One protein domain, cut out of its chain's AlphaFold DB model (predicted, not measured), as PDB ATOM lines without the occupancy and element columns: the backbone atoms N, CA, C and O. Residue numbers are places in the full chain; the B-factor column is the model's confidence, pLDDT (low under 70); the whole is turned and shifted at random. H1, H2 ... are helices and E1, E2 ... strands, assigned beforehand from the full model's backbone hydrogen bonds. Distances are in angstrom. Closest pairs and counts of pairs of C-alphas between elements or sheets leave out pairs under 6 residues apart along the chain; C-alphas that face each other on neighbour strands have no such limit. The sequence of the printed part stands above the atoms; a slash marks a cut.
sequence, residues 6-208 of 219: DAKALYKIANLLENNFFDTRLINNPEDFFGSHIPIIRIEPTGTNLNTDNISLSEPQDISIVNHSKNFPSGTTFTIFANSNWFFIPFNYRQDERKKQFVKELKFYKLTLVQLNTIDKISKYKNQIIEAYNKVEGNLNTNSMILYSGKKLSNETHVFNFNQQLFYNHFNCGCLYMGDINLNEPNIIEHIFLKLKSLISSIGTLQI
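This is residues 6 to 208 of the 219 residues of an uncharacterized protein of Sphingobacteriaceae bacterium (UniProt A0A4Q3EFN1). This is a long domain in three parts: a cluster of helices, H1 and H4 to H7, at one end, a four-stranded sheet, E3, E4, E7 and E8, next along the length, and a small hairpin, E5 and E6, at the far end. A short strand pair, E1 and E2, lies beside E3, and the short helices H2 and H3 lead from H1 towards E1. The 203 printed residues hold eight named helices and eight named strands, in the order H1 H2 H3 E1 E2 E3 H4 H5 H6 H7 E4 E5 E6 E7 H8 E8. The largest sheet runs E3, E4, E7, E8 and is mixed; the class is mixed, helices and strands. The whole is loose and elongated, with a radius of gyration of the C-alphas of 20.5 A and spans of 64 by 40 by 36 A.

In the sheet, E3 is residues 87 to 94, 23.0 A long, E4 143 to 150, 22.7 A, E7 174 to 177 and E8 203 to 207, ending at C-alpha 207 (597.560, 316.506, 310.438). H8 is residues 188 to 195, E1 41 to 44, E2 70 to 73, E5 157 to 160 and E6 166 to 169. H1, residues 6 to 19, is 19.3 A long and begins at C-alpha 6 (623.583, 325.764, 317.516). H4 is residues 97 to 108, 17.9 A; H2 is 25 to 28, H3 30 to 34, H5 113 to 116, H6 119 to 124 and H7 126 to 133.

E3 and E4 are antiparallel, with N 89 and O 148 2.9 A apart, within hydrogen-bond range. E4 and E7 are antiparallel, with N 149 and O 175 at 2.9 A; E7 and E8 are parallel, with N 176 and O 205 at 2.9 A. E7, H8 and E8 form a strand-helix-strand unit, two parallel neighbour strands with a helix between, and its crossover is right-handed. H8 only just is on the sheet, and only grazes it. The closest C-alphas of E1 and E3, Ile 43 and Asn 92, are 6.2 A apart; E1 and E2 are parallel, with N 44 and O 72 at 2.8 A. The hairpin E5 and E6 has N 157 and O 169 at 3.2 A; E5 is apart from E4. H1 touches H5, closest C-alphas Asp 6 and Leu 113, 5.7 A, and, with residues 8 to 12 alone, H2, Lys 8 and Ile 27, 6.3 A. H2 and H3 touch only at the corner, Leu 26 and Phe 33, 5.4 A. H4, with residues 102 to 106 alone, touches H7, Glu 105 and Ala 132, 5.0 A, at a steep tilt of 48 degrees, opposite ways. H6 is close to H1 but not clearly touching, Ile 13 and Ile 122, 6.7 A. Every O i to N i+4 pair is within hydrogen-bond range in H1, H3, H6, H7 and H8, and 7 of 8 in H4; H2 and H5 are too short for such a pair.

The C-alphas farthest apart, those of Lys 110 and Gln 165, are 67.9 A apart. The printed part has no cut. The links E1 to E2 and E2 to E3 are long. The mean pLDDT of the printed part is 86.0; residues 48 to 53, 154 to 162 and 164 to 170 are under 70.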
ATOM      1  N   ASP A   6     624.303 326.257 316.350       89.31
ATOM      2  CA  ASP A   6     623.583 325.764 317.516       89.31
ATOM      3  C   ASP A   6     622.480 324.804 317.083       89.31
ATOM      4  O   ASP A   6     622.395 323.704 317.616       89.31
ATOM      5  N   ALA A   7     621.675 325.176 316.083       86.44
ATOM      6  CA  ALA A   7     620.636 324.304 315.547       86.44
ATOM      7  C   ALA A   7     621.234 322.995 314.998       86.44
ATOM      8  O   ALA A   7     620.725 321.915 315.290       86.44
ATOM      9  N   LYS A   8     622.382 323.050 314.304       89.69
ATOM     10  CA  LYS A   8     623.108 321.837 313.879       89.69
ATOM     11  C   LYS A   8     623.529 320.969 315.067       89.69
ATOM     12  O   LYS A   8     623.440 319.748 314.975       89.69
ATOM     13  N   ALA A   9     624.015 321.567 316.154       92.44
ATOM     14  CA  ALA A   9     624.388 320.828 317.359       92.44
ATOM     15  C   ALA A   9     623.162 320.173 318.016       92.44
ATOM     16  O   ALA A   9     623.209 318.987 318.332       92.44
ATOM     17  N   LEU A  10     622.052 320.904 318.140       91.56
ATOM     18  CA  LEU A  10     620.797 320.391 318.696       91.56
ATOM     19  C   LEU A  10     620.257 319.208 317.888       91.56
ATOM     20  O   LEU A  10     619.950 318.180 318.482       91.56
ATOM     21  N   TYR A  11     620.230 319.294 316.552       89.62
ATOM     22  CA  TYR A  11     619.797 318.175 315.706       89.62
ATOM     23  C   TYR A  11     620.681 316.937 315.865       89.62
ATOM     24  O   TYR A  11     620.174 315.821 315.921       89.62
ATOM     25  N   LYS A  12     622.004 317.110 315.980       92.06
ATOM     26  CA  LYS A  12     622.925 315.988 316.229       92.06
ATOM     27  C   LYS A  12     622.677 315.345 317.591       92.06
ATOM     28  O   LYS A  12     622.709 314.124 317.692       92.06
ATOM     29  N   ILE A  13     622.437 316.158 318.622       92.38
ATOM     30  CA  ILE A  13     622.111 315.680 319.969       92.38
ATOM     31  C   ILE A  13     620.793 314.902 319.936       92.38
ATOM     32  O   ILE A  13     620.780 313.751 320.355       92.38
ATOM     33  N   ALA A  14     619.724 315.487 319.392       88.94
ATOM     34  CA  ALA A  14     618.414 314.845 319.306       88.94
ATOM     35  C   ALA A  14     618.485 313.520 318.530       88.94
ATOM     36  O   ALA A  14     618.092 312.483 319.053       88.94
ATOM     37  N   ASN A  15     619.100 313.508 317.342       88.75
ATOM     38  CA  ASN A  15     619.260 312.290 316.541       88.75
ATOM     39  C   ASN A  15     620.036 311.191 317.276       88.75
ATOM     40  O   ASN A  15     619.676 310.016 317.188       88.75
ATOM     41  N   LEU A  16     621.089 311.559 318.008       89.50
ATOM     42  CA  LEU A  16     621.869 310.593 318.769       89.50
ATOM     43  C   LEU A  16     621.088 310.049 319.973       89.50
ATOM     44  O   LEU A  16     621.152 308.853 320.238       89.50
ATOM     45  N   LEU A  17     620.393 310.910 320.715       86.94
ATOM     46  CA  LEU A  17     619.700 310.524 321.945       86.94
ATOM     47  C   LEU A  17     618.395 309.772 321.679       86.94
ATOM     48  O   LEU A  17     618.125 308.784 322.353       86.94
ATOM     49  N   GLU A  18     617.608 310.231 320.710       84.19
ATOM     50  CA  GLU A  18     616.274 309.693 320.426       84.19
ATOM     51  C   GLU A  18     616.342 308.485 319.488       84.19
ATOM     52  O   GLU A  18     615.605 307.520 319.668       84.19
ATOM     53  N   ASN A  19     617.260 308.506 318.514       83.44
ATOM     54  CA  ASN A  19     617.279 307.534 317.418       83.44
ATOM     55  C   ASN A  19     618.581 306.722 317.322       83.44
ATOM     56  O   ASN A  19     618.710 305.896 316.420       83.44
ATOM     57  N   ASN A  20     619.565 306.951 318.209       86.50
ATOM     58  CA  ASN A  20     620.926 306.400 318.091       86.50
ATOM     59  C   ASN A  20     621.512 306.586 316.676       86.50
ATOM     60  O   ASN A  20     622.199 305.710 316.147       86.50
ATOM     61  N   PHE A  21     621.216 307.723 316.042       87.75
ATOM     62  CA  PHE A  21     621.606 307.996 314.665       87.75
ATOM     63  C   PHE A  21     622.846 308.893 314.618       87.75
ATOM     64  O   PHE A  21     622.835 310.029 315.090       87.75
ATOM     65  N   PHE A  22     623.929 308.368 314.039       88.62
ATOM     66  CA  PHE A  22     625.258 308.992 314.068       88.62
ATOM     67  C   PHE A  22     625.615 309.753 312.786       88.62
ATOM     68  O   PHE A  22     626.563 310.540 312.783       88.62
ATOM     69  N   ASP A  23     624.896 309.524 311.684       90.00
ATOM     70  CA  ASP A  23     625.196 310.193 310.422       90.00
ATOM     71  C   ASP A  23     624.769 311.665 310.493       90.00
ATOM     72  O   ASP A  23     623.622 312.010 310.774       90.00
ATOM     73  N   THR A  24     625.726 312.552 310.242       91.50
ATOM     74  CA  THR A  24     625.521 314.002 310.303       91.50
ATOM     75  C   THR A  24     625.564 314.664 308.934       91.50
ATOM     76  O   THR A  24     625.426 315.884 308.863       91.50
ATOM     77  N   ARG A  25     625.749 313.897 307.849       91.69
ATOM     78  CA  ARG A  25     625.886 314.423 306.484       91.69
ATOM     79  C   ARG A  25     624.681 315.267 306.089       91.69
ATOM     80  O   ARG A  25     624.872 316.422 305.729       91.69
ATOM     81  N   LEU A  26     623.466 314.758 306.304       90.38
ATOM     82  CA  LEU A  26     622.222 315.489 306.037       90.38
ATOM     83  C   LEU A  26     622.148 316.842 306.778       90.38
ATOM     84  O   LEU A  26     621.729 317.842 306.206       90.38
ATOM     85  N   ILE A  27     622.592 316.892 308.040       89.94
ATOM     86  CA  ILE A  27     622.573 318.113 308.868       89.94
ATOM     87  C   ILE A  27     623.688 319.086 308.452       89.94
ATOM     88  O   ILE A  27     623.516 320.307 308.462       89.94
ATOM     89  N   ASN A  28     624.876 318.561 308.148       90.56
ATOM     90  CA  ASN A  28     626.053 319.374 307.871       90.56
ATOM     91  C   ASN A  28     625.997 319.978 306.470       90.56
ATOM     92  O   ASN A  28     626.226 321.185 306.344       90.56
ATOM     93  N   ASN A  29     625.698 319.142 305.475       90.06
ATOM     94  CA  ASN A  29     625.649 319.484 304.064       90.06
ATOM     95  C   ASN A  29     624.593 318.618 303.336       90.06
ATOM     96  O   ASN A  29     624.919 317.538 302.834       90.06
ATOM     97  N   PRO A  30     623.319 319.053 303.306       90.12
ATOM     98  CA  PRO A  30     622.260 318.299 302.642       90.12
ATOM     99  C   PRO A  30     622.478 318.187 301.126       90.12
ATOM    100  O   PRO A  30     622.121 317.158 300.563       90.12
ATOM    101  N   GLU A  31     623.103 319.171 300.470       90.31
ATOM    102  CA  GLU A  31     623.483 319.067 299.053       90.31
ATOM    103  C   GLU A  31     624.422 317.892 298.798       90.31
ATOM    104  O   GLU A  31     624.173 317.094 297.900       90.31
ATOM    105  N   ASP A  32     625.474 317.743 299.607       90.12
ATOM    106  CA  ASP A  32     626.395 316.610 299.465       90.12
ATOM    107  C   ASP A  32     625.705 315.279 299.795       90.12
ATOM    108  O   ASP A  32     626.035 314.250 299.212       90.12
ATOM    109  N   PHE A  33     624.753 315.280 300.738       91.88
ATOM    110  CA  PHE A  33     624.026 314.074 301.139       91.88
ATOM    111  C   PHE A  33     623.090 313.555 300.040       91.88
ATOM    112  O   PHE A  33     623.087 312.357 299.765       91.88
ATOM    113  N   PHE A  34     622.294 314.438 299.431       90.75
ATOM    114  CA  PHE A  34     621.359 314.069 298.363       90.75
ATOM    115  C   PHE A  34     622.017 314.020 296.974       90.75
ATOM    116  O   PHE A  34     621.472 313.393 296.068       90.75
ATOM    117  N   GLY A  35     623.186 314.644 296.816       90.00
ATOM    118  CA  GLY A  35     623.891 314.804 295.550       90.00
ATOM    119  C   GLY A  35     623.637 316.179 294.932       90.00
ATOM    120  O   GLY A  35     622.533 316.717 294.994       90.00
ATOM    121  N   SER A  36     624.656 316.740 294.271       83.38
ATOM    122  CA  SER A  36     624.626 318.106 293.717       83.38
ATOM    123  C   SER A  36     623.564 318.341 292.635       83.38
ATOM    124  O   SER A  36     623.278 319.489 292.302       83.38
ATOM    125  N   HIS A  37     622.973 317.274 292.093       88.19
ATOM    126  CA  HIS A  37     621.887 317.336 291.116       88.19
ATOM    127  C   HIS A  37     620.492 317.420 291.758       88.19
ATOM    128  O   HIS A  37     619.514 317.582 291.033       88.19
ATOM    129  N   ILE A  38     620.370 317.259 293.083       91.12
ATOM    130  CA  ILE A  38     619.104 317.424 293.805       91.12
ATOM    131  C   ILE A  38     619.071 318.829 294.418       91.12
ATOM    132  O   ILE A  38     619.779 319.097 295.391       91.12
ATOM    133  N   PRO A  39     618.255 319.743 293.873       91.38
ATOM    134  CA  PRO A  39     618.126 321.076 294.427       91.38
ATOM    135  C   PRO A  39     617.380 321.029 295.761       91.38
ATOM    136  O   PRO A  39     616.354 320.366 295.910       91.38
ATOM    137  N   ILE A  40     617.889 321.780 296.736       91.88
ATOM    138  CA  ILE A  40     617.297 321.898 298.067       91.88
ATOM    139  C   ILE A  40     616.579 323.242 298.178       91.88
ATOM    140  O   ILE A  40     617.209 324.305 298.198       91.88
ATOM    141  N   ILE A  41     615.250 323.190 298.283       92.75
ATOM    142  CA  ILE A  41     614.415 324.354 298.596       92.75
ATOM    143  C   ILE A  41     614.445 324.579 300.103       92.75
ATOM    144  O   ILE A  41     614.132 323.687 300.891       92.75
ATOM    145  N   ARG A  42     614.821 325.789 300.509       92.00
ATOM    146  CA  ARG A  42     614.913 326.183 301.915       92.00
ATOM    147  C   ARG A  42     613.903 327.258 302.231       92.00
ATOM    148  O   ARG A  42     613.816 328.244 301.509       92.00
ATOM    149  N   ILE A  43     613.183 327.080 303.330       92.19
ATOM    150  CA  ILE A  43     612.166 328.029 303.773       92.19
ATOM    151  C   ILE A  43     612.699 328.800 304.970       92.19
ATOM    152  O   ILE A  43     612.975 328.223 306.024       92.19
ATOM    153  N   GLU A  44     612.868 330.105 304.798       90.44
ATOM    154  CA  GLU A  44     613.332 330.990 305.858       90.44
ATOM    155  C   GLU A  44     612.297 331.071 306.985       90.44
ATOM    156  O   GLU A  44     611.091 331.062 306.706       90.44
ATOM    157  N   PRO A  45     612.741 331.179 308.247       88.31
ATOM    158  CA  PRO A  45     611.871 331.420 309.385       88.31
ATOM    159  C   PRO A  45     610.863 332.545 309.161       88.31
ATOM    160  O   PRO A  45     611.176 333.593 308.596       88.31
ATOM    161  N   THR A  46     609.662 332.347 309.684       84.56
ATOM    162  CA  THR A  46     608.667 333.401 309.840       84.56
ATOM    163  C   THR A  46     609.263 334.479 310.746       84.56
ATOM    164  O   THR A  46     609.750 334.183 311.839       84.56
ATOM    165  N   GLY A  47     609.285 335.725 310.270       70.25
ATOM    166  CA  GLY A  47     609.790 336.857 311.046       70.25
ATOM    167  C   GLY A  47     608.896 337.186 312.244       70.25
ATOM    168  O   GLY A  47     607.732 336.800 312.292       70.25
ATOM    169  N   THR A  48     609.424 337.957 313.199       53.16
ATOM    170  CA  THR A  48     608.657 338.474 314.351       53.16
ATOM    171  C   THR A  48     607.582 339.480 313.944       53.16
ATOM    172  O   THR A  48     606.586 339.639 314.646       53.16
ATOM    173  N   ASN A  49     607.767 340.148 312.801       51.44
ATOM    174  CA  ASN A  49     606.729 340.963 312.191       51.44
ATOM    175  C   ASN A  49     605.747 340.032 311.485       51.44
ATOM    176  O   ASN A  49     605.973 339.605 310.351       51.44
ATOM    177  N   LEU A  50     604.659 339.732 312.189       56.12
ATOM    178  CA  LEU A  50     603.464 339.091 311.662       56.12
ATOM    179  C   LEU A  50     602.814 340.049 310.650       56.12
ATOM    180  O   LEU A  50     601.787 340.658 310.937       56.12
ATOM    181  N   ASN A  51     603.434 340.252 309.483       55.03
ATOM    182  CA  ASN A  51     602.776 340.952 308.384       55.03
ATOM    183  C   ASN A  51     601.481 340.190 308.114       55.03
ATOM    184  O   ASN A  51     601.523 339.018 307.741       55.03
ATOM    185  N   THR A  52     600.345 340.838 308.337       56.12
ATOM    186  CA  THR A  52     599.007 340.234 308.274       56.12
ATOM    187  C   THR A  52     598.515 340.028 306.847       56.12
ATOM    188  O   THR A  52     597.398 339.557 306.643       56.12
ATOM    189  N   ASP A  53     599.352 340.345 305.857       64.12
ATOM    190  CA  ASP A  53     599.034 340.126 304.458       64.12
ATOM    191  C   ASP A  53     598.782 338.637 304.209       64.12
ATOM    192  O   ASP A  53     599.620 337.770 304.509       64.12
ATOM    193  N   ASN A  54     597.595 338.371 303.660       73.69
ATOM    194  CA  ASN A  54     597.199 337.071 303.140       73.69
ATOM    195  C   ASN A  54     598.225 336.587 302.110       73.69
ATOM    196  O   ASN A  54     598.837 337.380 301.391       73.69
ATOM    197  N   ILE A  55     598.365 335.271 301.987       84.44
ATOM    198  CA  ILE A  55     599.240 334.674 300.976       84.44
ATOM    199  C   ILE A  55     598.760 335.056 299.568       84.44
ATOM    200  O   ILE A  55     597.565 334.973 299.265       84.44
ATOM    201  N   SER A  56     599.701 335.421 298.692       84.00
ATOM    202  CA  SER A  56     599.425 335.619 297.269       84.00
ATOM    203  C   SER A  56     599.494 334.300 296.495       84.00
ATOM    204  O   SER A  56     600.458 333.543 296.612       84.00
ATOM    205  N   LEU A  57     598.475 334.045 295.674       84.94
ATOM    206  CA  LEU A  57     598.390 332.882 294.779       84.94
ATOM    207  C   LEU A  57     598.625 333.244 293.307       84.94
ATOM    208  O   LEU A  57     598.533 332.368 292.454       84.94
ATOM    209  N   SER A  58     598.871 334.520 292.989       82.38
ATOM    210  CA  SER A  58     598.937 334.992 291.600       82.38
ATOM    211  C   SER A  58     600.218 334.587 290.873       82.38
ATOM    212  O   SER A  58     600.215 334.516 289.651       82.38
ATOM    213  N   GLU A  59     601.301 334.318 291.607       85.44
ATOM    214  CA  GLU A  59     602.627 334.026 291.044       85.44
ATOM    215  C   GLU A  59     603.317 332.879 291.806       85.44
ATOM    216  O   GLU A  59     604.332 333.084 292.483       85.44
ATOM    217  N   PRO A  60     602.751 331.658 291.768       92.19
ATOM    218  CA  PRO A  60     603.366 330.522 292.429       92.19
ATOM    219  C   PRO A  60     604.698 330.156 291.764       92.19
ATOM    220  O   PRO A  60     604.854 330.225 290.547       92.19
ATOM    221  N   GLN A  61     605.651 329.704 292.571       93.31
ATOM    222  CA  GLN A  61     606.911 329.151 292.092       93.31
ATOM    223  C   GLN A  61     606.691 327.719 291.590       93.31
ATOM    224  O   GLN A  61     606.178 326.869 292.318       93.31
ATOM    225  N   ASP A  62     607.076 327.437 290.351       93.81
ATOM    226  CA  ASP A  62     607.040 326.086 289.790       93.81
ATOM    227  C   ASP A  62     608.248 325.281 290.298       93.81
ATOM    228  O   ASP A  62     609.398 325.620 290.014       93.81
ATOM    229  N   ILE A  63     607.989 324.220 291.069       92.06
ATOM    230  CA  ILE A  63     609.025 323.360 291.654       92.06
ATOM    231  C   ILE A  63     609.761 322.561 290.570       92.06
ATOM    232  O   ILE A  63     610.960 322.324 290.715       92.06
ATOM    233  N   SER A  64     609.092 322.165 289.481       90.00
ATOM    234  CA  SER A  64     609.680 321.301 288.443       90.00
ATOM    235  C   SER A  64     610.846 321.942 287.689       90.00
ATOM    236  O   SER A  64     611.684 321.230 287.137       90.00
ATOM    237  N   ILE A  65     610.926 323.273 287.691       90.81
ATOM    238  CA  ILE A  65     611.977 324.035 287.003       90.81
ATOM    239  C   ILE A  65     613.061 324.565 287.950       90.81
ATOM    240  O   ILE A  65     614.005 325.221 287.503       90.81
ATOM    241  N   VAL A  66     612.959 324.298 289.257       88.06
ATOM    242  CA  VAL A  66     614.007 324.661 290.216       88.06
ATOM    243  C   VAL A  66     615.221 323.781 289.944       88.06
ATOM    244  O   VAL A  66     615.202 322.588 290.217       88.06
ATOM    245  N   ASN A  67     616.286 324.370 289.402       88.56
ATOM    246  CA  ASN A  67     617.503 323.656 289.000       88.56
ATOM    247  C   ASN A  67     618.710 323.916 289.919       88.56
ATOM    248  O   ASN A  67     619.788 323.375 289.689       88.56
ATOM    249  N   HIS A  68     618.544 324.740 290.955       90.38
ATOM    250  CA  HIS A  68     619.562 325.008 291.965       90.38
ATOM    251  C   HIS A  68     618.923 325.204 293.337       90.38
ATOM    252  O   HIS A  68     617.793 325.683 293.453       90.38
ATOM    253  N   SER A  69     619.664 324.850 294.387       91.69
ATOM    254  CA  SER A  69     619.260 325.116 295.765       91.69
ATOM    255  C   SER A  69     619.030 326.609 295.982       91.69
ATOM    256  O   SER A  69     619.873 327.436 295.627       91.69
ATOM    257  N   LYS A  70     617.895 326.958 296.587       91.19
ATOM    258  CA  LYS A  70     617.498 328.352 296.793       91.19
ATOM    259  C   LYS A  70     616.676 328.513 298.065       91.19
ATOM    260  O   LYS A  70     615.957 327.604 298.484       91.19
ATOM    261  N   ASN A  71     616.782 329.700 298.651       91.31
ATOM    262  CA  ASN A  71     616.015 330.093 299.818       91.31
ATOM    263  C   ASN A  71     614.781 330.891 299.395       91.31
ATOM    264  O   ASN A  71     614.846 331.737 298.501       91.31
ATOM    265  N   PHE A  72     613.678 330.640 300.085       92.00
ATOM    266  CA  PHE A  72     612.408 331.315 299.901       92.00
ATOM    267  C   PHE A  72     611.848 331.740 301.260       92.00
ATOM    268  O   PHE A  72     612.050 331.039 302.254       92.00
ATOM    269  N   PRO A  73     611.140 332.873 301.337       91.81
ATOM    270  CA  PRO A  73     610.467 333.266 302.566       91.81
ATOM    271  C   PRO A  73     609.340 332.286 302.922       91.81
ATOM    272  O   PRO A  73     608.696 331.705 302.042       91.81
ATOM    273  N   SER A  74     609.062 332.140 304.219       91.69
ATOM    274  CA  SER A  74     607.827 331.502 304.690       91.69
ATOM    275  C   SER A  74     606.596 332.141 304.042       91.69
ATOM    276  O   SER A  74     606.517 333.360 303.898       91.69
ATOM    277  N   GLY A  75     605.630 331.312 303.654       92.12
ATOM    278  CA  GLY A  75     604.433 331.729 302.928       92.12
ATOM    279  C   GLY A  75     604.613 331.844 301.413       92.12
ATOM    280  O   GLY A  75     603.671 332.248 300.739       92.12
ATOM    281  N   THR A  76     605.779 331.490 300.859       93.19
ATOM    282  CA  THR A  76     605.945 331.383 299.401       93.19
ATOM    283  C   THR A  76     605.014 330.309 298.849       93.19
ATOM    284  O   THR A  76     605.017 329.179 299.326       93.19
ATOM    285  N   THR A  77     604.238 330.647 297.825       94.88
ATOM    286  CA  THR A  77     603.359 329.692 297.148       94.88
ATOM    287  C   THR A  77     604.142 328.923 296.093       94.88
ATOM    288  O   THR A  77     604.790 329.530 295.243       94.88
ATOM    289  N   PHE A  78     604.048 327.598 296.112       95.38
ATOM    290  CA  PHE A  78     604.652 326.713 295.120       95.38
ATOM    291  C   PHE A  78     603.600 325.880 294.385       95.38
ATOM    292  O   PHE A  78     602.526 325.615 294.918       95.38
ATOM    293  N   THR A  79     603.935 325.412 293.186       95.31
ATOM    294  CA  THR A  79     603.158 324.459 292.374       95.31
ATOM    295  C   THR A  79     604.072 323.350 291.854       95.31
ATOM    296  O   THR A  79     605.286 323.528 291.802       95.31
ATOM    297  N   ILE A  80     603.511 322.193 291.482       90.12
ATOM    298  CA  ILE A  80     604.310 321.075 290.938       90.12
ATOM    299  C   ILE A  80     604.844 321.406 289.542       90.12
ATOM    300  O   ILE A  80     605.992 321.103 289.250       90.12
ATOM    301  N   PHE A  81     603.992 321.989 288.700       89.44
ATOM    302  CA  PHE A  81     604.278 322.397 287.328       89.44
ATOM    303  C   PHE A  81     603.417 323.615 286.974       89.44
ATOM    304  O   PHE A  81     602.371 323.850 287.598       89.44
ATOM    305  N   ALA A  82     603.836 324.369 285.960       82.50
ATOM    306  CA  ALA A  82     603.117 325.526 285.441       82.50
ATOM    307  C   ALA A  82     601.625 325.228 285.195       82.50
ATOM    308  O   ALA A  82     601.262 324.193 284.639       82.50
ATOM    309  N   ASN A  83     600.754 326.166 285.576       81.00
ATOM    310  CA  ASN A  83     599.289 326.060 285.476       81.00
ATOM    311  C   ASN A  83     598.628 325.000 286.382       81.00
ATOM    312  O   ASN A  83     597.430 324.745 286.248       81.00
ATOM    313  N   SER A  84     599.358 324.388 287.321       87.81
ATOM    314  CA  SER A  84     598.730 323.585 288.372       87.81
ATOM    315  C   SER A  84     597.893 324.472 289.298       87.81
ATOM    316  O   SER A  84     598.364 325.480 289.818       87.81
ATOM    317  N   ASN A  85     596.667 324.031 289.577       88.38
ATOM    318  CA  ASN A  85     595.788 324.659 290.567       88.38
ATOM    319  C   ASN A  85     596.038 324.154 291.999       88.38
ATOM    320  O   ASN A  85     595.299 324.528 292.908       88.38
ATOM    321  N   TRP A  86     597.024 323.272 292.187       92.00
ATOM    322  CA  TRP A  86     597.418 322.724 293.481       92.00
ATOM    323  C   TRP A  86     598.659 323.434 294.014       92.00
ATOM    324  O   TRP A  86     599.715 323.409 293.376       92.00
ATOM    325  N   PHE A  87     598.524 324.019 295.198       94.56
ATOM    326  CA  PHE A  87     599.519 324.854 295.845       94.56
ATOM    327  C   PHE A  87     600.145 324.164 297.055       94.56
ATOM    328  O   PHE A  87     599.459 323.496 297.826       94.56
ATOM    329  N   PHE A  88     601.436 324.408 297.253       96.00
ATOM    330  CA  PHE A  88     602.183 324.080 298.463       96.00
ATOM    331  C   PHE A  88     602.646 325.381 299.104       96.00
ATOM    332  O   PHE A  88     603.301 326.186 298.443       96.00
ATOM    333  N   ILE A  89     602.298 325.611 300.368       95.75
ATOM    334  CA  ILE A  89     602.628 326.858 301.065       95.75
ATOM    335  C   ILE A  89     603.246 326.521 302.424       95.75
ATOM    336  O   ILE A  89     602.514 326.204 303.368       95.75
ATOM    337  N   PRO A  90     604.586 326.537 302.525       94.81
ATOM    338  CA  PRO A  90     605.289 326.229 303.755       94.81
ATOM    339  C   PRO A  90     605.475 327.469 304.636       94.81
ATOM    340  O   PRO A  90     605.775 328.564 304.159       94.81
ATOM    341  N   PHE A  91     605.394 327.269 305.945       91.56
ATOM    342  CA  PHE A  91     605.728 328.235 306.983       91.56
ATOM    343  C   PHE A  91     606.694 327.588 307.957       91.56
ATOM    344  O   PHE A  91     606.374 326.577 308.576       91.56
ATOM    345  N   ASN A  92     607.875 328.168 308.105       90.56
ATOM    346  CA  ASN A  92     608.880 327.711 309.048       90.56
ATOM    347  C   ASN A  92     608.784 328.555 310.327       90.56
ATOM    348  O   ASN A  92     609.016 329.762 310.285       90.56
ATOM    349  N   TYR A  93     608.421 327.955 311.454       86.94
ATOM    350  CA  TYR A  93     608.313 328.627 312.749       86.94
ATOM    351  C   TYR A  93     609.505 328.265 313.634       86.94
ATOM    352  O   TYR A  93     609.795 327.082 313.818       86.94
ATOM    353  N   ARG A  94     610.173 329.278 314.201       85.12
ATOM    354  CA  ARG A  94     611.222 329.078 315.212       85.12
ATOM    355  C   ARG A  94     610.613 329.058 316.606       85.12
ATOM    356  O   ARG A  94     609.872 329.970 316.951       85.12
ATOM    357  N   GLN A  95     610.999 328.056 317.385       78.44
ATOM    358  CA  GLN A  95     610.540 327.795 318.748       78.44
ATOM    359  C   GLN A  95     611.777 327.648 319.639       78.44
ATOM    360  O   GLN A  95     612.274 326.551 319.914       78.44
ATOM    361  N   ASP A  96     612.361 328.785 320.017       82.81
ATOM    362  CA  ASP A  96     613.661 328.835 320.696       82.81
ATOM    363  C   ASP A  96     613.551 328.572 322.211       82.81
ATOM    364  O   ASP A  96     614.564 328.458 322.902       82.81
ATOM    365  N   GLU A  97     612.344 328.462 322.757       82.12
ATOM    366  CA  GLU A  97     612.035 328.280 324.180       82.12
ATOM    367  C   GLU A  97     612.728 327.032 324.731       82.12
ATOM    368  O   GLU A  97     613.456 327.109 325.725       82.12
ATOM    369  N   ARG A  98     612.604 325.903 324.026       83.81
ATOM    370  CA  ARG A  98     613.252 324.638 324.405       83.81
ATOM    371  C   ARG A  98     614.769 324.713 324.286       83.81
ATOM    372  O   ARG A  98     615.481 324.227 325.162       83.81
ATOM    373  N   LYS A  99     615.291 325.409 323.269       89.62
ATOM    374  CA  LYS A  99     616.731 325.700 323.158       89.62
ATOM    375  C   LYS A  99     617.223 326.507 324.359       89.62
ATOM    376  O   LYS A  99     618.264 326.174 324.923       89.62
ATOM    377  N   LYS A 100     616.494 327.549 324.775       90.25
ATOM    378  CA  LYS A 100     616.844 328.376 325.944       90.25
ATOM    379  C   LYS A 100     616.853 327.537 327.227       90.25
ATOM    380  O   LYS A 100     617.806 327.644 327.997       90.25
ATOM    381  N   GLN A 101     615.840 326.689 327.433       90.88
ATOM    382  CA  GLN A 101     615.772 325.751 328.562       90.88
ATOM    383  C   GLN A 101     616.960 324.781 328.551       90.88
ATOM    384  O   GLN A 101     617.696 324.694 329.532       90.88
ATOM    385  N   PHE A 102     617.227 324.138 327.417       93.62
ATOM    386  CA  PHE A 102     618.321 323.181 327.290       93.62
ATOM    387  C   PHE A 102     619.696 323.812 327.531       93.62
ATOM    388  O   PHE A 102     620.512 323.287 328.285       93.62
ATOM    389  N   VAL A 103     619.957 324.985 326.942       94.19
ATOM    390  CA  VAL A 103     621.212 325.724 327.150       94.19
ATOM    391  C   VAL A 103     621.374 326.140 328.612       94.19
ATOM    392  O   VAL A 103     622.496 326.144 329.120       94.19
ATOM    393  N   LYS A 104     620.284 326.484 329.307       95.62
ATOM    394  CA  LYS A 104     620.312 326.763 330.748       95.62
ATOM    395  C   LYS A 104     620.725 325.518 331.537       95.62
ATOM    396  O   LYS A 104     621.595 325.635 332.394       95.62
ATOM    397  N   GLU A 105     620.177 324.350 331.212       96.00
ATOM    398  CA  GLU A 105     620.515 323.101 331.903       96.00
ATOM    399  C   GLU A 105     621.950 322.628 331.620       96.00
ATOM    400  O   GLU A 105     622.664 322.221 332.538       96.00
ATOM    401  N   LEU A 106     622.444 322.781 330.387       96.12
ATOM    402  CA  LEU A 106     623.835 322.462 330.036       96.12
ATOM    403  C   LEU A 106     624.867 323.268 330.843       96.12
ATOM    404  O   LEU A 106     625.959 322.766 331.131       96.12
ATOM    405  N   LYS A 107     624.537 324.504 331.243       95.81
ATOM    406  CA  LYS A 107     625.451 325.364 332.012       95.81
ATOM    407  C   LYS A 107     625.799 324.790 333.385       95.81
ATOM    408  O   LYS A 107     626.918 325.023 333.840       95.81
ATOM    409  N   PHE A 108     624.922 323.999 334.014       95.88
ATOM    410  CA  PHE A 108     625.239 323.322 335.282       95.88
ATOM    411  C   PHE A 108     626.418 322.352 335.149       95.88
ATOM    412  O   PHE A 108     627.185 322.169 336.092       95.88
ATOM    413  N   TYR A 109     626.628 321.817 333.947       95.75
ATOM    414  CA  TYR A 109     627.739 320.928 333.613       95.75
ATOM    415  C   TYR A 109     628.916 321.658 332.953       95.75
ATOM    416  O   TYR A 109     629.860 321.015 332.501       95.75
ATOM    417  N   LYS A 110     628.881 323.000 332.894       95.81
ATOM    418  CA  LYS A 110     629.874 323.846 332.206       95.81
ATOM    419  C   LYS A 110     630.016 323.508 330.712       95.81
ATOM    420  O   LYS A 110     631.102 323.638 330.147       95.81
ATOM    421  N   LEU A 111     628.919 323.078 330.082       95.44
ATOM    422  CA  LEU A 111     628.851 322.743 328.659       95.44
ATOM    423  C   LEU A 111     628.148 323.843 327.853       95.44
ATOM    424  O   LEU A 111     627.302 324.582 328.357       95.44
ATOM    425  N   THR A 112     628.493 323.928 326.571       94.25
ATOM    426  CA  THR A 112     627.907 324.853 325.590       94.25
ATOM    427  C   THR A 112     627.637 324.128 324.271       94.25
ATOM    428  O   THR A 112     628.326 323.164 323.945       94.25
ATOM    429  N   LEU A 113     626.682 324.607 323.464       92.44
ATOM    430  CA  LEU A 113     626.377 323.990 322.161       92.44
ATOM    431  C   LEU A 113     627.570 324.016 321.196       92.44
ATOM    432  O   LEU A 113     627.790 323.056 320.464       92.44
ATOM    433  N   VAL A 114     628.407 325.055 321.266       90.75
ATOM    434  CA  VAL A 114     629.655 325.154 320.488       90.75
ATOM    435  C   VAL A 114     630.607 323.994 320.801       90.75
ATOM    436  O   VAL A 114     631.259 323.456 319.902       90.75
ATOM    437  N   GLN A 115     630.669 323.559 322.064       91.19
ATOM    438  CA  GLN A 115     631.448 322.388 322.462       91.19
ATOM    439  C   GLN A 115     630.806 321.071 322.013       91.19
ATOM    440  O   GLN A 115     631.507 320.073 321.950       91.19
ATOM    441  N   LEU A 116     629.520 321.038 321.671       91.81
ATOM    442  CA  LEU A 116     628.773 319.823 321.329       91.81
ATOM    443  C   LEU A 116     628.497 319.713 319.820       91.81
ATOM    444  O   LEU A 116     627.446 319.253 319.390       91.81
ATOM    445  N   ASN A 117     629.453 320.143 318.992       87.50
ATOM    446  CA  ASN A 117     629.278 320.227 317.540       87.50
ATOM    447  C   ASN A 117     629.621 318.939 316.757       87.50
ATOM    448  O   ASN A 117     629.338 318.864 315.554       87.50
ATOM    449  N   THR A 118     630.214 317.932 317.408       90.69
ATOM    450  CA  THR A 118     630.594 316.641 316.804       90.69
ATOM    451  C   THR A 118     630.058 315.459 317.606       90.69
ATOM    452  O   THR A 118     629.872 315.555 318.819       90.69
ATOM    453  N   ILE A 119     629.867 314.324 316.930       92.31
ATOM    454  CA  ILE A 119     629.382 313.079 317.539       92.31
ATOM    455  C   ILE A 119     630.294 312.605 318.673       92.31
ATOM    456  O   ILE A 119     629.787 312.216 319.722       92.31
ATOM    457  N   ASP A 120     631.616 312.713 318.523       92.94
ATOM    458  CA  ASP A 120     632.564 312.295 319.566       92.94
ATOM    459  C   ASP A 120     632.414 313.122 320.843       92.94
ATOM    460  O   ASP A 120     632.430 312.586 321.951       92.94
ATOM    461  N   LYS A 121     632.221 314.440 320.706       93.25
ATOM    462  CA  LYS A 121     632.024 315.324 321.858       93.25
ATOM    463  C   LYS A 121     630.668 315.083 322.511       93.25
ATOM    464  O   LYS A 121     630.603 315.027 323.735       93.25
ATOM    465  N   ILE A 122     629.611 314.891 321.722       93.56
ATOM    466  CA  ILE A 122     628.287 314.539 322.254       93.56
ATOM    467  C   ILE A 122     628.372 313.199 323.002       93.56
ATOM    468  O   ILE A 122     627.913 313.101 324.134       93.56
ATOM    469  N   SER A 123     629.041 312.197 322.429       92.56
ATOM    470  CA  SER A 123     629.232 310.879 323.049       92.56
ATOM    471  C   SER A 123     630.042 310.958 324.344       92.56
ATOM    472  O   SER A 123     629.678 310.332 325.337       92.56
ATOM    473  N   LYS A 124     631.097 311.784 324.375       94.94
ATOM    474  CA  LYS A 124     631.924 312.020 325.569       94.94
ATOM    475  C   LYS A 124     631.123 312.575 326.751       94.94
ATOM    476  O   LYS A 124     631.410 312.222 327.891       94.94
ATOM    477  N   TYR A 125     630.151 313.445 326.487       95.25
ATOM    478  CA  TYR A 125     629.328 314.095 327.513       95.25
ATOM    479  C   TYR A 125     627.899 313.533 327.573       95.25
ATOM    480  O   TYR A 125     626.998 314.195 328.086       95.25
ATOM    481  N   LYS A 126     627.674 312.321 327.044       92.75
ATOM    482  CA  LYS A 126     626.336 311.751 326.829       92.75
ATOM    483  C   LYS A 126     625.461 311.791 328.082       92.75
ATOM    484  O   LYS A 126     624.321 312.227 327.996       92.75
ATOM    485  N   ASN A 127     625.994 311.397 329.238       94.50
ATOM    486  CA  ASN A 127     625.217 311.338 330.480       94.50
ATOM    487  C   ASN A 127     624.763 312.732 330.940       94.50
ATOM    488  O   ASN A 127     623.589 312.926 331.229       94.50
ATOM    489  N   GLN A 128     625.660 313.721 330.922       96.12
ATOM    490  CA  GLN A 128     625.336 315.106 331.277       96.12
ATOM    491  C   GLN A 128     624.306 315.713 330.317       96.12
ATOM    492  O   GLN A 128     623.419 316.456 330.730       96.12
ATOM    493  N   ILE A 129     624.419 315.390 329.026       95.12
ATOM    494  CA  ILE A 129     623.482 315.846 327.998       95.12
ATOM    495  C   ILE A 129     622.106 315.204 328.213       95.12
ATOM    496  O   ILE A 129     621.114 315.918 328.128       95.12
ATOM    497  N   ILE A 130     622.030 313.906 328.534       93.06
ATOM    498  CA  ILE A 130     620.769 313.219 328.862       93.06
ATOM    499  C   ILE A 130     620.111 313.852 330.090       93.06
ATOM    500  O   ILE A 130     618.922 314.154 330.056       93.06
ATOM    501  N   GLU A 131     620.869 314.103 331.159       94.81
ATOM    502  CA  GLU A 131     620.334 314.744 332.367       94.81
ATOM    503  C   GLU A 131     619.810 316.159 332.093       94.81
ATOM    504  O   GLU A 131     618.758 316.535 332.610       94.81
ATOM    505  N   ALA A 132     620.509 316.939 331.262       94.75
ATOM    506  CA  ALA A 132     620.040 318.254 330.834       94.75
ATOM    507  C   ALA A 132     618.803 318.163 329.925       94.75
ATOM    508  O   ALA A 132     617.884 318.965 330.063       94.75
ATOM    509  N   TYR A 133     618.767 317.188 329.012       91.81
ATOM    510  CA  TYR A 133     617.672 316.982 328.064       91.81
ATOM    511  C   TYR A 133     616.378 316.558 328.765       91.81
ATOM    512  O   TYR A 133     615.331 317.133 328.495       91.81
ATOM    513  N   ASN A 134     616.452 315.654 329.746       90.69
ATOM    514  CA  ASN A 134     615.289 315.166 330.501       90.69
ATOM    515  C   ASN A 134     614.574 316.247 331.332       90.69
ATOM    516  O   ASN A 134     613.487 316.005 331.852       90.69
ATOM    517  N   LYS A 135     615.185 317.424 331.497       90.56
ATOM    518  CA  LYS A 135     614.597 318.583 332.182       90.56
ATOM    519  C   LYS A 135     613.923 319.575 331.229       90.56
ATOM    520  O   LYS A 135     613.376 320.576 331.687       90.56
ATOM    521  N   VAL A 136     614.008 319.340 329.922       86.62
ATOM    522  CA  VAL A 136     613.355 320.142 328.887       86.62
ATOM    523  C   VAL A 136     612.027 319.483 328.538       86.62
ATOM    524  O   VAL A 136     611.937 318.264 328.420       86.62
ATOM    525  N   GLU A 137     610.981 320.285 328.371       78.00
ATOM    526  CA  GLU A 137     609.679 319.773 327.951       78.00
ATOM    527  C   GLU A 137     609.662 319.533 326.434       78.00
ATOM    528  O   GLU A 137     609.743 320.476 325.643       78.00
ATOM    529  N   GLY A 138     609.511 318.272 326.018       74.19
ATOM    530  CA  GLY A 138     609.499 317.875 324.607       74.19
ATOM    531  C   GLY A 138     610.898 317.766 323.982       74.19
ATOM    532  O   GLY A 138     611.907 317.744 324.679       74.19
ATOM    533  N   ASN A 139     610.958 317.671 322.651       78.25
ATOM    534  CA  ASN A 139     612.217 317.472 321.921       78.25
ATOM    535  C   ASN A 139     613.001 318.783 321.690       78.25
ATOM    536  O   ASN A 139     612.459 319.882 321.804       78.25
ATOM    537  N   LEU A 140     614.285 318.682 321.317       82.12
ATOM    538  CA  LEU A 140     615.143 319.850 321.031       82.12
ATOM    539  C   LEU A 140     614.910 320.471 319.645       82.12
ATOM    540  O   LEU A 140     615.703 321.320 319.230       82.12
ATOM    541  N   ASN A 141     613.883 320.049 318.902       75.06
ATOM    542  CA  ASN A 141     613.619 320.625 317.594       75.06
ATOM    543  C   ASN A 141     613.169 322.083 317.761       75.06
ATOM    544  O   ASN A 141     612.117 322.365 318.328       75.06
ATOM    545  N   THR A 142     613.987 323.012 317.272       76.06
ATOM    546  CA  THR A 142     613.719 324.452 317.366       76.06
ATOM    547  C   THR A 142     612.964 324.990 316.161       76.06
ATOM    548  O   THR A 142     612.695 326.186 316.119       76.06
ATOM    549  N   ASN A 143     612.701 324.161 315.148       80.06
ATOM    550  CA  ASN A 143     612.048 324.590 313.919       80.06
ATOM    551  C   ASN A 143     610.923 323.627 313.555       80.06
ATOM    552  O   ASN A 143     611.146 322.428 313.384       80.06
ATOM    553  N   SER A 144     609.734 324.174 313.351       85.50
ATOM    554  CA  SER A 144     608.574 323.413 312.906       85.50
ATOM    555  C   SER A 144     608.080 323.985 311.592       85.50
ATOM    556  O   SER A 144     607.799 325.177 311.481       85.50
ATOM    557  N   MET A 145     607.986 323.127 310.579       90.00
ATOM    558  CA  MET A 145     607.431 323.506 309.290       90.00
ATOM    559  C   MET A 145     605.960 323.115 309.236       90.00
ATOM    560  O   MET A 145     605.617 321.936 309.311       90.00
ATOM    561  N   ILE A 146     605.109 324.119 309.069       92.31
ATOM    562  CA  ILE A 146     603.723 323.942 308.661       92.31
ATOM    563  C   ILE A 146     603.680 323.965 307.137       92.31
ATOM    564  O   ILE A 146     604.358 324.775 306.515       92.31
ATOM    565  N   LEU A 147     602.866 323.111 306.528       94.88
ATOM    566  CA  LEU A 147     602.656 323.074 305.089       94.88
ATOM    567  C   LEU A 147     601.164 322.988 304.782       94.88
ATOM    568  O   LEU A 147     600.512 321.998 305.104       94.88
ATOM    569  N   TYR A 148     600.634 324.000 304.102       95.31
ATOM    570  CA  TYR A 148     599.379 323.845 303.376       95.31
ATOM    571  C   TYR A 148     599.656 323.157 302.035       95.31
ATOM    572  O   TYR A 148     600.583 323.545 301.326       95.31
ATOM    573  N   SER A 149     598.847 322.163 301.681       94.94
ATOM    574  CA  SER A 149     598.875 321.475 300.389       94.94
ATOM    575  C   SER A 149     597.450 321.351 299.878       94.94
ATOM    576  O   SER A 149     596.640 320.652 300.482       94.94
ATOM    577  N   GLY A 150     597.105 322.042 298.802       92.56
ATOM    578  CA  GLY A 150     595.737 322.027 298.307       92.56
ATOM    579  C   GLY A 150     595.464 323.079 297.256       92.56
ATOM    580  O   GLY A 150     596.326 323.863 296.871       92.56
ATOM    581  N   LYS A 151     594.219 323.113 296.803       88.69
ATOM    582  CA  LYS A 151     593.714 324.136 295.889       88.69
ATOM    583  C   LYS A 151     592.687 325.012 296.584       88.69
ATOM    584  O   LYS A 151     592.092 324.615 297.583       88.69
ATOM    585  N   LYS A 152     592.403 326.169 295.996       83.94
ATOM    586  CA  LYS A 152     591.301 327.027 296.437       83.94
ATOM    587  C   LYS A 152     589.946 326.348 296.184       83.94
ATOM    588  O   LYS A 152     589.723 325.806 295.103       83.94
ATOM    589  N   LEU A 153     589.034 326.432 297.156       73.00
ATOM    590  CA  LEU A 153     587.707 325.793 297.145       73.00
ATOM    591  C   LEU A 153     586.853 326.148 295.919       73.00
ATOM    592  O   LEU A 153     586.046 325.339 295.479       73.00
ATOM    593  N   SER A 154     587.051 327.335 295.340       65.62
ATOM    594  CA  SER A 154     586.353 327.773 294.124       65.62
ATOM    595  C   SER A 154     586.657 326.925 292.885       65.62
ATOM    596  O   SER A 154     586.034 327.128 291.850       65.62
ATOM    597  N   ASN A 155     587.637 326.025 292.955       62.03
ATOM    598  CA  ASN A 155     588.027 325.181 291.839       62.03
ATOM    599  C   ASN A 155     587.319 323.829 291.980       62.03
ATOM    600  O   ASN A 155     587.503 323.147 292.989       62.03
ATOM    601  N   GLU A 156     586.578 323.390 290.965       66.62
ATOM    602  CA  GLU A 156     585.903 322.084 290.954       66.62
ATOM    603  C   GLU A 156     586.908 320.933 291.109       66.62
ATOM    604  O   GLU A 156     587.989 320.942 290.508       66.62
ATOM    605  N   THR A 157     586.629 319.962 291.987       66.44
ATOM    606  CA  THR A 157     587.460 318.755 292.122       66.44
ATOM    607  C   THR A 157     586.886 317.669 291.240       66.44
ATOM    608  O   THR A 157     585.777 317.198 291.479       66.44
ATOM    609  N   HIS A 158     587.669 317.250 290.252       67.31
ATOM    610  CA  HIS A 158     587.370 316.064 289.469       67.31
ATOM    611  C   HIS A 158     587.731 314.831 290.287       67.31
ATOM    612  O   HIS A 158     588.899 314.611 290.607       67.31
ATOM    613  N   VAL A 159     586.723 314.038 290.636       65.25
ATOM    614  CA  VAL A 159     586.922 312.743 291.286       65.25
ATOM    615  C   VAL A 159     586.539 311.659 290.292       65.25
ATOM    616  O   VAL A 159     585.427 311.661 289.762       65.25
ATOM    617  N   PHE A 160     587.466 310.737 290.047       65.81
ATOM    618  CA  PHE A 160     587.198 309.514 289.303       65.81
ATOM    619  C   PHE A 160     586.814 308.422 290.294       65.81
ATOM    620  O   PHE A 160     587.565 308.140 291.230       65.81
ATOM    621  N   ASN A 161     585.652 307.799 290.106       65.00
ATOM    622  CA  ASN A 161     585.371 306.542 290.793       65.00
ATOM    623  C   ASN A 161     586.076 305.372 290.078       65.00
ATOM    624  O   ASN A 161     586.568 305.514 288.958       65.00
ATOM    625  N   PHE A 162     586.093 304.190 290.702       65.75
ATOM    626  CA  PHE A 162     586.643 302.963 290.099       65.75
ATOM    627  C   PHE A 162     586.014 302.603 288.739       65.75
ATOM    628  O   PHE A 162     586.638 301.915 287.938       65.75
ATOM    629  N   ASN A 163     584.816 303.123 288.451       75.44
ATOM    630  CA  ASN A 163     584.106 302.939 287.186       75.44
ATOM    631  C   ASN A 163     584.397 304.053 286.158       75.44
ATOM    632  O   ASN A 163     583.691 304.146 285.159       75.44
ATOM    633  N   GLN A 164     585.400 304.910 286.401       66.94
ATOM    634  CA  GLN A 164     585.806 306.040 285.548       66.94
ATOM    635  C   GLN A 164     584.706 307.086 285.286       66.94
ATOM    636  O   GLN A 164     584.830 307.913 284.384       66.94
ATOM    637  N   GLN A 165     583.636 307.096 286.082       69.00
ATOM    638  CA  GLN A 165     582.639 308.156 286.021       69.00
ATOM    639  C   GLN A 165     583.193 309.409 286.698       69.00
ATOM    640  O   GLN A 165     583.652 309.367 287.843       69.00
ATOM    641  N   LEU A 166     583.150 310.513 285.954       62.91
ATOM    642  CA  LEU A 166     583.588 311.826 286.395       62.91
ATOM    643  C   LEU A 166     582.464 312.493 287.192       62.91
ATOM    644  O   LEU A 166     581.388 312.750 286.651       62.91
ATOM    645  N   PHE A 167     582.728 312.808 288.457       65.25
ATOM    646  CA  PHE A 167     581.830 313.621 289.274       65.25
ATOM    647  C   PHE A 167     582.482 314.962 289.590       65.25
ATOM    648  O   PHE A 167     583.665 315.029 289.935       65.25
ATOM    649  N   TYR A 168     581.680 316.019 289.492       61.47
ATOM    650  CA  TYR A 168     582.052 317.370 289.884       61.47
ATOM    651  C   TYR A 168     581.548 317.597 291.299       61.47
ATOM    652  O   TYR A 168     580.342 317.611 291.535       61.47
ATOM    653  N   ASN A 169     582.465 317.741 292.249       63.81
ATOM    654  CA  ASN A 169     582.104 318.088 293.613       63.81
ATOM    655  C   ASN A 169     583.061 319.130 294.182       63.81
ATOM    656  O   ASN A 169     584.263 319.147 293.902       63.81
ATOM    657  N   HIS A 170     582.501 319.984 295.029       66.75
ATOM    658  CA  HIS A 170     583.229 320.991 295.785       66.75
ATOM    659  C   HIS A 170     583.665 320.373 297.115       66.75
ATOM    660  O   HIS A 170     583.086 320.644 298.161       66.75
ATOM    661  N   PHE A 171     584.644 319.466 297.062       71.12
ATOM    662  CA  PHE A 171     585.228 318.896 298.273       71.12
ATOM    663  C   PHE A 171     586.387 319.749 298.776       71.12
ATOM    664  O   PHE A 171     587.285 320.118 298.008       71.12
ATOM    665  N   ASN A 172     586.411 319.955 300.090       81.38
ATOM    666  CA  ASN A 172     587.585 320.439 300.797       81.38
ATOM    667  C   ASN A 172     588.662 319.355 300.695       81.38
ATOM    668  O   ASN A 172     588.583 318.321 301.351       81.38
ATOM    669  N   CYS A 173     589.628 319.555 299.808       86.00
ATOM    670  CA  CYS A 173     590.686 318.585 299.515       86.00
ATOM    671  C   CYS A 173     592.069 319.068 299.962       86.00
ATOM    672  O   CYS A 173     593.054 318.363 299.768       86.00
ATOM    673  N   GLY A 174     592.151 320.263 300.551       91.31
ATOM    674  CA  GLY A 174     593.381 320.780 301.123       91.31
ATOM    675  C   GLY A 174     593.747 320.067 302.422       91.31
ATOM    676  O   GLY A 174     592.888 319.757 303.250       91.31
ATOM    677  N   CYS A 175     595.041 319.869 302.612       93.75
ATOM    678  CA  CYS A 175     595.646 319.331 303.814       93.75
ATOM    679  C   CYS A 175     596.494 320.414 304.484       93.75
ATOM    680  O   CYS A 175     597.241 321.128 303.810       93.75
ATOM    681  N   LEU A 176     596.417 320.507 305.808       94.62
ATOM    682  CA  LEU A 176     597.338 321.304 306.609       94.62
ATOM    683  C   LEU A 176     598.196 320.369 307.461       94.62
ATOM    684  O   LEU A 176     597.704 319.728 308.391       94.62
ATOM    685  N   TYR A 177     599.478 320.290 307.120       93.69
ATOM    686  CA  TYR A 177     600.488 319.541 307.858       93.69
ATOM    687  C   TYR A 177     601.147 320.461 308.867       93.69
ATOM    688  O   TYR A 177     601.654 321.509 308.482       93.69
ATOM    689  N   MET A 178     601.128 320.104 310.147       89.25
ATOM    690  CA  MET A 178     601.606 320.999 311.203       89.25
ATOM    691  C   MET A 178     602.986 320.624 311.768       89.25
ATOM    692  O   MET A 178     603.518 321.347 312.609       89.25
ATOM    693  N   GLY A 179     603.578 319.515 311.311       86.00
ATOM    694  CA  GLY A 179     604.879 319.054 311.804       86.00
ATOM    695  C   GLY A 179     604.867 318.823 313.318       86.00
ATOM    696  O   GLY A 179     603.907 318.261 313.840       86.00
ATOM    697  N   ASP A 180     605.904 319.294 314.014       81.38
ATOM    698  CA  ASP A 180     606.056 319.189 315.476       81.38
ATOM    699  C   ASP A 180     605.770 320.511 316.207       81.38
ATOM    700  O   ASP A 180     606.280 320.750 317.305       81.38
ATOM    701  N   ILE A 181     604.975 321.395 315.594       83.50
ATOM    702  CA  ILE A 181     604.749 322.730 316.146       83.50
ATOM    703  C   ILE A 181     604.074 322.672 317.520       83.50
ATOM    704  O   ILE A 181     603.066 321.990 317.717       83.50
ATOM    705  N   ASN A 182     604.602 323.438 318.476       81.94
ATOM    706  CA  ASN A 182     603.903 323.683 319.735       81.94
ATOM    707  C   ASN A 182     602.805 324.739 319.533       81.94
ATOM    708  O   ASN A 182     603.089 325.933 319.499       81.94
ATOM    709  N   LEU A 183     601.550 324.296 319.424       81.50
ATOM    710  CA  LEU A 183     600.388 325.175 319.234       81.50
ATOM    711  C   LEU A 183     600.040 326.032 320.464       81.50
ATOM    712  O   LEU A 183     599.241 326.955 320.337       81.50
ATOM    713  N   ASN A 184     600.638 325.757 321.630       79.62
ATOM    714  CA  ASN A 184     600.436 326.556 322.843       79.62
ATOM    715  C   ASN A 184     601.233 327.868 322.835       79.62
ATOM    716  O   ASN A 184     601.068 328.691 323.736       79.62
ATOM    717  N   GLU A 185     602.123 328.071 321.861       77.56
ATOM    718  CA  GLU A 185     602.829 329.340 321.739       77.56
ATOM    719  C   GLU A 185     601.869 330.475 321.345       77.56
ATOM    720  O   GLU A 185     601.035 330.305 320.445       77.56
ATOM    721  N   PRO A 186     601.977 331.648 321.999       76.88
ATOM    722  CA  PRO A 186     601.073 332.762 321.753       76.88
ATOM    723  C   PRO A 186     601.004 333.147 320.273       76.88
ATOM    724  O   PRO A 186     602.023 333.252 319.592       76.88
ATOM    725  N   ASN A 187     599.791 333.426 319.795       81.12
ATOM    726  CA  ASN A 187     599.502 333.975 318.465       81.12
ATOM    727  C   ASN A 187     599.847 333.067 317.263       81.12
ATOM    728  O   ASN A 187     599.566 333.461 316.131       81.12
ATOM    729  N   ILE A 188     600.390 331.854 317.456       83.62
ATOM    730  CA  ILE A 188     600.696 330.937 316.340       83.62
ATOM    731  C   ILE A 188     599.431 330.579 315.562       83.62
ATOM    732  O   ILE A 188     599.401 330.709 314.340       83.62
ATOM    733  N   ILE A 189     598.381 330.161 316.271       85.19
ATOM    734  CA  ILE A 189     597.108 329.751 315.665       85.19
ATOM    735  C   ILE A 189     596.487 330.910 314.880       85.19
ATOM    736  O   ILE A 189     596.132 330.751 313.712       85.19
ATOM    737  N   GLU A 190     596.404 332.088 315.500       86.75
ATOM    738  CA  GLU A 190     595.882 333.296 314.859       86.75
ATOM    739  C   GLU A 190     596.685 333.645 313.600       86.75
ATOM    740  O   GLU A 190     596.103 333.883 312.544       86.75
ATOM    741  N   HIS A 191     598.017 333.589 313.670       86.50
ATOM    742  CA  HIS A 191     598.871 333.866 312.521       86.50
ATOM    743  C   HIS A 191     598.643 332.882 311.367       86.50
ATOM    744  O   HIS A 191     598.529 333.313 310.219       86.50
ATOM    745  N   ILE A 192     598.538 331.578 311.653       87.56
ATOM    746  CA  ILE A 192     598.256 330.548 310.638       87.56
ATOM    747  C   ILE A 192     596.930 330.856 309.941       87.56
ATOM    748  O   ILE A 192     596.868 330.876 308.709       87.56
ATOM    749  N   PHE A 193     595.876 331.132 310.715       87.75
ATOM    750  CA  PHE A 193     594.557 331.433 310.167       87.75
ATOM    751  C   PHE A 193     594.539 332.736 309.365       87.75
ATOM    752  O   PHE A 193     593.955 332.774 308.284       87.75
ATOM    753  N   LEU A 194     595.204 333.791 309.837       88.06
ATOM    754  CA  LEU A 194     595.310 335.042 309.089       88.06
ATOM    755  C   LEU A 194     596.035 334.827 307.760       88.06
ATOM    756  O   LEU A 194     595.514 335.211 306.717       88.06
ATOM    757  N   LYS A 195     597.178 334.135 307.760       88.88
ATOM    758  CA  LYS A 195     597.937 333.854 306.534       88.88
ATOM    759  C   LYS A 195     597.128 333.041 305.530       88.88
ATOM    760  O   LYS A 195     597.082 333.395 304.351       88.88
ATOM    761  N   LEU A 196     596.474 331.980 305.997       90.50
ATOM    762  CA  LEU A 196     595.715 331.047 305.165       90.50
ATOM    763  C   LEU A 196     594.253 331.456 304.963       90.50
ATOM    764  O   LEU A 196     593.490 330.660 304.427       90.50
ATOM    765  N   LYS A 197     593.834 332.671 305.337       90.19
ATOM    766  CA  LYS A 197     592.418 333.084 305.372       90.19
ATOM    767  C   LYS A 197     591.631 332.761 304.098       90.19
ATOM    768  O   LYS A 197     590.486 332.326 304.173       90.19
ATOM    769  N   SER A 198     592.243 332.945 302.928       88.44
ATOM    770  CA  SER A 198     591.633 332.672 301.614       88.44
ATOM    771  C   SER A 198     591.539 331.181 301.248       88.44
ATOM    772  O   SER A 198     590.889 330.835 300.260       88.44
ATOM    773  N   LEU A 199     592.184 330.314 302.029       90.81
ATOM    774  CA  LEU A 199     592.353 328.880 301.807       90.81
ATOM    775  C   LEU A 199     591.794 328.018 302.945       90.81
ATOM    776  O   LEU A 199     591.620 326.822 302.730       90.81
ATOM    777  N   ILE A 200     591.475 328.591 304.117       88.56
ATOM    778  CA  ILE A 200     590.917 327.859 305.274       88.56
ATOM    779  C   ILE A 200     589.730 326.995 304.856       88.56
ATOM    780  O   ILE A 200     589.690 325.812 305.175       88.56
ATOM    781  N   SER A 201     588.795 327.564 304.091       88.75
ATOM    782  CA  SER A 201     587.599 326.851 303.627       88.75
ATOM    783  C   SER A 201     587.911 325.672 302.710       88.75
ATOM    784  O   SER A 201     587.053 324.833 302.480       88.75
ATOM    785  N   SER A 202     589.129 325.600 302.177       90.19
ATOM    786  CA  SER A 202     589.577 324.520 301.302       90.19
ATOM    787  C   SER A 202     590.209 323.362 302.077       90.19
ATOM    788  O   SER A 202     590.432 322.304 301.491       90.19
ATOM    789  N   ILE A 203     590.522 323.546 303.367       91.00
ATOM    790  CA  ILE A 203     591.134 322.521 304.218       91.00
ATOM    791  C   ILE A 203     590.066 321.488 304.585       91.00
ATOM    792  O   ILE A 203     589.072 321.805 305.234       91.00
ATOM    793  N   GLY A 204     590.267 320.248 304.148       88.88
ATOM    794  CA  GLY A 204     589.453 319.094 304.536       88.88
ATOM    795  C   GLY A 204     590.199 318.111 305.431       88.88
ATOM    796  O   GLY A 204     589.593 317.192 305.972       88.88
ATOM    797  N   THR A 205     591.514 318.266 305.590       91.00
ATOM    798  CA  THR A 205     592.333 317.388 306.430       91.00
ATOM    799  C   THR A 205     593.344 318.191 307.235       91.00
ATOM    800  O   THR A 205     594.043 319.057 306.710       91.00
ATOM    801  N   LEU A 206     593.445 317.862 308.520       91.25
ATOM    802  CA  LEU A 206     594.414 318.427 309.447       91.25
ATOM    803  C   LEU A 206     595.302 317.304 309.984       91.25
ATOM    804  O   LEU A 206     594.801 316.375 310.617       91.25
ATOM    805  N   GLN A 207     596.612 317.386 309.759       89.56
ATOM    806  CA  GLN A 207     597.560 316.506 310.438       89.56
ATOM    807  C   GLN A 207     597.935 317.141 311.774       89.56
ATOM    808  O   GLN A 207     598.640 318.149 311.821       89.56
ATOM    809  N   ILE A 208     597.455 316.528 312.852       81.69
ATOM    810  CA  ILE A 208     597.736 316.949 314.223       81.69
ATOM    811  C   ILE A 208     599.226 316.689 314.529       81.69
ATOM    812  O   ILE A 208     599.729 315.607 314.203       81.69
TER     813      ILE A 208